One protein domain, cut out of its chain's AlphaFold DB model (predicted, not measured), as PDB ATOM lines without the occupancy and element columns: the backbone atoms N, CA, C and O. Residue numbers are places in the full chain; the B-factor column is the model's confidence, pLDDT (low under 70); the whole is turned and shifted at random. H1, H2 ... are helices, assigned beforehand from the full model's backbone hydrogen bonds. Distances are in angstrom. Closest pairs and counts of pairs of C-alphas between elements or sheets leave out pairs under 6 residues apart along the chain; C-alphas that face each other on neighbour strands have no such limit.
ATOM      1  N   THR A   2      27.344 -22.217 121.043       72.31
ATOM      2  CA  THR A   2      28.303 -21.655 122.004       72.31
ATOM      3  C   THR A   2      28.619 -20.220 121.600       72.31
ATOM      4  O   THR A   2      28.991 -19.966 120.456       72.31
ATOM      5  N   THR A   3      28.458 -19.265 122.514       58.16
ATOM      6  CA  THR A   3      28.909 -17.892 122.271       58.16
ATOM      7  C   THR A   3      30.439 -17.877 122.150       58.16
ATOM      8  O   THR A   3      31.120 -18.536 122.943       58.16
ATOM      9  N   PRO A   4      31.019 -17.167 121.165       69.56
ATOM     10  CA  PRO A   4      32.466 -17.071 121.051       69.56
ATOM     11  C   PRO A   4      33.012 -16.321 122.271       69.56
ATOM     12  O   PRO A   4      32.723 -15.142 122.475       69.56
ATOM     13  N   HIS A   5      33.789 -17.011 123.109       87.81
ATOM     14  CA  HIS A   5      34.446 -16.381 124.250       87.81
ATOM     15  C   HIS A   5      35.360 -15.256 123.764       87.81
ATOM     16  O   HIS A   5      36.256 -15.506 122.960       87.81
ATOM     17  N   ILE A   6      35.194 -14.051 124.320       91.50
ATOM     18  CA  ILE A   6      36.021 -12.876 123.998       91.50
ATOM     19  C   ILE A   6      37.525 -13.184 124.070       91.50
ATOM     20  O   ILE A   6      38.284 -12.720 123.231       91.50
ATOM     21  N   LEU A   7      37.946 -14.041 125.006       93.75
ATOM     22  CA  LEU A   7      39.332 -14.490 125.202       93.75
ATOM     23  C   LEU A   7      39.916 -15.335 124.046       93.75
ATOM     24  O   LEU A   7      41.068 -15.738 124.133       93.75
ATOM     25  N   ARG A   8      39.142 -15.632 122.990       94.69
ATOM     26  CA  ARG A   8      39.624 -16.265 121.746       94.69
ATOM     27  C   ARG A   8      39.976 -15.266 120.639       94.69
ATOM     28  O   ARG A   8      40.447 -15.691 119.590       94.69
ATOM     29  N   LEU A   9      39.715 -13.972 120.831       95.38
ATOM     30  CA  LEU A   9      40.182 -12.944 119.898       95.38
ATOM     31  C   LEU A   9      41.714 -12.786 120.013       95.38
ATOM     32  O   LEU A   9      42.243 -12.963 121.112       95.38
ATOM     33  N   PRO A  10      42.419 -12.436 118.922       96.62
ATOM     34  CA  PRO A  10      43.819 -12.017 118.978       96.62
ATOM     35  C   PRO A  10      44.038 -10.824 119.923       96.62
ATOM     36  O   PRO A  10      43.144  -9.989 120.109       96.62
ATOM     37  N   VAL A  11      45.233 -10.732 120.515       97.25
ATOM     38  CA  VAL A  11      45.560  -9.728 121.546       97.25
ATOM     39  C   VAL A  11      45.517  -8.297 120.999       97.25
ATOM     40  O   VAL A  11      45.182  -7.363 121.721       97.25
ATOM     41  N   GLU A  12      45.754  -8.133 119.704       97.44
ATOM     42  CA  GLU A  12      45.661  -6.885 118.950       97.44
ATOM     43  C   GLU A  12      44.223  -6.342 118.972       97.44
ATOM     44  O   GLU A  12      44.006  -5.152 119.205       97.44
ATOM     45  N   LEU A  13      43.224  -7.224 118.819       97.19
ATOM     46  CA  LEU A  13      41.813  -6.847 118.928       97.19
ATOM     47  C   LEU A  13      41.426  -6.531 120.375       97.19
ATOM     48  O   LEU A  13      40.627  -5.624 120.605       97.19
ATOM     49  N   HIS A  14      41.998  -7.228 121.365       96.94
ATOM     50  CA  HIS A  14      41.794  -6.855 122.768       96.94
ATOM     51  C   HIS A  14      42.375  -5.480 123.085       96.94
ATOM     52  O   HIS A  14      41.703  -4.701 123.754       96.94
ATOM     53  N   LEU A  15      43.577  -5.165 122.598       97.19
ATOM     54  CA  LEU A  15      44.204  -3.854 122.780       97.19
ATOM     55  C   LEU A  15      43.385  -2.747 122.104       97.19
ATOM     56  O   LEU A  15      43.041  -1.777 122.773       97.19
ATOM     57  N   GLY A  16      42.957  -2.935 120.850       97.62
ATOM     58  CA  GLY A  16      42.082  -1.978 120.161       97.62
ATOM     59  C   GLY A  16      40.751  -1.741 120.890       97.62
ATOM     60  O   GLY A  16      40.310  -0.602 121.025       97.62
ATOM     61  N   VAL A  17      40.133  -2.791 121.446       96.62
ATOM     62  CA  VAL A  17      38.943  -2.646 122.307       96.62
ATOM     63  C   VAL A  17      39.273  -1.894 123.603       96.62
ATOM     64  O   VAL A  17      38.513  -1.014 123.995       96.62
ATOM     65  N   ILE A  18      40.398  -2.192 124.260       97.62
ATOM     66  CA  ILE A  18      40.835  -1.516 125.495       97.62
ATOM     67  C   ILE A  18      41.093  -0.020 125.267       97.62
ATOM     68  O   ILE A  18      40.778   0.778 126.147       97.62
ATOM     69  N   GLU A  19      41.643   0.370 124.117       96.88
ATOM     70  CA  GLU A  19      41.921   1.774 123.785       96.88
ATOM     71  C   GLU A  19      40.653   2.582 123.475       96.88
ATOM     72  O   GLU A  19      40.610   3.776 123.767       96.88
ATOM     73  N   MET A  20      39.594   1.934 122.975       97.38
ATOM     74  CA  MET A  20      38.276   2.556 122.774       97.38
ATOM     75  C   MET A  20      37.425   2.666 124.054       97.38
ATOM     76  O   MET A  20      36.402   3.350 124.042       97.38
ATOM     77  N   LEU A  21      37.800   2.002 125.154       96.88
ATOM     78  CA  LEU A  21      37.042   2.047 126.410       96.88
ATOM     79  C   LEU A  21      37.364   3.297 127.246       96.88
ATOM     80  O   LEU A  21      38.525   3.654 127.464       96.88
ATOM     81  N   GLU A  22      36.322   3.902 127.826       96.50
ATOM     82  CA  GLU A  22      36.459   4.951 128.843       96.50
ATOM     83  C   GLU A  22      37.286   4.472 130.050       96.50
ATOM     84  O   GLU A  22      37.335   3.277 130.367       96.50
ATOM     85  N   LEU A  23      37.894   5.405 130.795       96.31
ATOM     86  CA  LEU A  23      38.730   5.065 131.953       96.31
ATOM     87  C   LEU A  23      37.984   4.203 132.986       96.31
ATOM     88  O   LEU A  23      38.569   3.268 133.535       96.31
ATOM     89  N   GLN A  24      36.701   4.494 133.228       95.75
ATOM     90  CA  GLN A  24      35.828   3.700 134.097       95.75
ATOM     91  C   GLN A  24      35.873   2.211 133.721       95.75
ATOM     92  O   GLN A  24      36.054   1.348 134.585       95.75
ATOM     93  N   ASP A  25      35.704   1.916 132.435       96.00
ATOM     94  CA  ASP A  25      35.486   0.562 131.946       96.00
ATOM     95  C   ASP A  25      36.800  -0.155 131.613       96.00
ATOM     96  O   ASP A  25      36.900  -1.351 131.882       96.00
ATOM     97  N   ARG A  26      37.869   0.573 131.246       96.44
ATOM     98  CA  ARG A  26      39.259   0.067 131.303       96.44
ATOM     99  C   ARG A  26      39.616  -0.428 132.708       96.44
ATOM    100  O   ARG A  26      40.119  -1.540 132.866       96.44
ATOM    101  N   VAL A  27      39.324   0.365 133.746       93.62
ATOM    102  CA  VAL A  27      39.608   0.000 135.148       93.62
ATOM    103  C   VAL A  27      38.748  -1.183 135.607       93.62
ATOM    104  O   VAL A  27      39.264  -2.082 136.274       93.62
ATOM    105  N   ARG A  28      37.466  -1.244 135.220       94.19
ATOM    106  CA  ARG A  28      36.598  -2.402 135.501       94.19
ATOM    107  C   ARG A  28      37.090  -3.671 134.809       94.19
ATOM    108  O   ARG A  28      37.237  -4.688 135.484       94.19
ATOM    109  N   LEU A  29      37.405  -3.615 133.516       95.44
ATOM    110  CA  LEU A  29      37.893  -4.753 132.735       95.44
ATOM    111  C   LEU A  29      39.209  -5.308 133.315       95.44
ATOM    112  O   LEU A  29      39.326  -6.512 133.549       95.44
ATOM    113  N   ALA A  30      40.146  -4.421 133.666       95.50
ATOM    114  CA  ALA A  30      41.389  -4.770 134.358       95.50
ATOM    115  C   ALA A  30      41.188  -5.250 135.815       95.50
ATOM    116  O   ALA A  30      42.079  -5.881 136.383       95.50
ATOM    117  N   SER A  31      40.038  -4.980 136.443       92.06
ATOM    118  CA  SER A  31      39.683  -5.547 137.756       92.06
ATOM    119  C   SER A  31      39.018  -6.926 137.655       92.06
ATOM    120  O   SER A  31      39.176  -7.742 138.560       92.06
ATOM    121  N   ALA A  32      38.319  -7.202 136.549       94.56
ATOM    122  CA  ALA A  32      37.507  -8.402 136.365       94.56
ATOM    123  C   ALA A  32      38.302  -9.644 135.919       94.56
ATOM    124  O   ALA A  32      37.854 -10.766 136.147       94.56
ATOM    125  N   ASN A  33      39.465  -9.481 135.272       94.50
ATOM    126  CA  ASN A  33      40.251 -10.610 134.763       94.50
ATOM    127  C   ASN A  33      41.767 -10.338 134.820       94.50
ATOM    128  O   ASN A  33      42.232  -9.290 134.373       94.50
ATOM    129  N   ARG A  34      42.550 -11.314 135.308       95.12
ATOM    130  CA  ARG A  34      44.025 -11.268 135.369       95.12
ATOM    131  C   ARG A  34      44.672 -11.061 133.989       95.12
ATOM    132  O   ARG A  34      45.663 -10.343 133.924       95.12
ATOM    133  N   TYR A  35      44.095 -11.612 132.917       96.31
ATOM    134  CA  TYR A  35      44.558 -11.408 131.537       96.31
ATOM    135  C   TYR A  35      44.389  -9.951 131.087       96.31
ATOM    136  O   TYR A  35      45.361  -9.288 130.724       96.31
ATOM    137  N   PHE A  36      43.172  -9.407 131.193       97.00
ATOM    138  CA  PHE A  36      42.931  -8.003 130.852       97.00
ATOM    139  C   PHE A  36      43.733  -7.055 131.748       97.00
ATOM    140  O   PHE A  36      44.189  -6.021 131.271       97.00
ATOM    141  N   ARG A  37      44.000  -7.427 133.004       96.25
ATOM    142  CA  ARG A  37      44.893  -6.684 133.902       96.25
ATOM    143  C   ARG A  37      46.358  -6.652 133.454       96.25
ATOM    144  O   ARG A  37      47.040  -5.690 133.793       96.25
ATOM    145  N   SER A  38      46.850  -7.671 132.745       97.19
ATOM    146  CA  SER A  38      48.227  -7.688 132.223       97.19
ATOM    147  C   SER A  38      48.388  -6.958 130.889       97.19
ATOM    148  O   SER A  38      49.447  -6.383 130.671       97.19
ATOM    149  N   ILE A  39      47.363  -6.941 130.024       97.50
ATOM    150  CA  ILE A  39      47.431  -6.227 128.730       97.50
ATOM    151  C   ILE A  39      46.899  -4.785 128.787       97.50
ATOM    152  O   ILE A  39      47.309  -3.947 127.989       97.50
ATOM    153  N   THR A  40      46.028  -4.446 129.745       97.62
ATOM    154  CA  THR A  40      45.569  -3.059 129.926       97.62
ATOM    155  C   THR A  40      46.687  -2.221 130.532       97.62
ATOM    156  O   THR A  40      46.995  -2.356 131.716       97.62
ATOM    157  N   LYS A  41      47.244  -1.291 129.744       96.56
ATOM    158  CA  LYS A  41      48.195  -0.283 130.235       96.56
ATOM    159  C   LYS A  41      47.618   0.418 131.480       96.56
ATOM    160  O   LYS A  41      46.522   0.989 131.379       96.56
ATOM    161  N   PRO A  42      48.312   0.388 132.638       95.19
ATOM    162  CA  PRO A  42      47.806   0.981 133.870       95.19
ATOM    163  C   PRO A  42      47.629   2.496 133.678       95.19
ATOM    164  O   PRO A  42      48.572   3.150 133.226       95.19
ATOM    165  N   PRO A  43      46.454   3.071 133.995       96.69
ATOM    166  CA  PRO A  43      46.222   4.495 133.783       96.69
ATOM    167  C   PRO A  43      47.120   5.356 134.673       96.69
ATOM    168  O   PRO A  43      47.303   5.070 135.859       96.69
TER     169      PRO A  43
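AT A GLANCE: This is residues 2 to 43 of the 695 residues of the protein "F-box domain-containing protein" of Phaeosphaeria nodorum (strain SN15 / ATCC MYA-4574 / FGSC 10173) (UniProt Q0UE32). Three short helices sit in a small cluster, their centres making a triangle: H2 and H3 meet in a corner at their tight link, and H1 lies over against that corner, close to both. The first printed residues, 2 to 5, reach away from the cluster as a tail and lengthen the outline. The printed part has 42 residues with three named helices, in the order H1, H2, H3, and no named strand; the class is all helix. The whole is compact, with a radius of gyration of the C-alphas of 10.1 A, but elongated in outline, its C-alphas spanning 32 by 18 by 16 A.

HOW THE PARTS SIT: H1, residues 11 to 20, and H2, residues 23 to 32, are close but not clearly touching, with 1 pair of C-alphas within 8 A, those of Ile 18 and Arg 26, 6.2 A apart. They run opposite ways at a steep tilt of 40 degrees, and their centres are 12.9 A apart. H2 and H3, residues 34 to 39, touch only at the corner by their link. Their closest C-alphas are those of Ala 30 and Arg 37, 4.0 A apart. They run opposite ways at a steep tilt of 44 degrees. H1 and H3 are close but not clearly touching; their closest C-alphas, those of Leu 15 and Ile 39, are 7.2 A apart. The lines of H1 and H3 are about perpendicular, at 81 degrees. In H1, H2 and H3 every O i to N i+4 pair is within hydrogen-bond range.

IN THESE COORDINATES: The printed part begins at Thr 2, whose C-alpha is at (28.303, -21.655, 122.004). H1 runs from Val 11, C-alpha at (45.560, -9.728, 121.546), to Met 20, and measures 14.3 A from first to last C-alpha. H2 runs from Leu 23 to Ala 32 and measures 14.2 A. H3 runs from Arg 34 to Ile 39, C-alpha at (47.431, -6.227, 128.730), and measures 9.0 A. Residues 40 to 43 follow H3.

THE WHOLE: The two C-alphas farthest apart are those of Thr 2 and Pro 43, the first and last printed residues, at 33.8 A. The printed part has no cut. Both links are tight, with 2 residues between H1 and H2 and 1 residue between H2 and H3. The mean pLDDT of the printed part is 93.7, and the model's confidence is low, under 70, at residues 3 to 4.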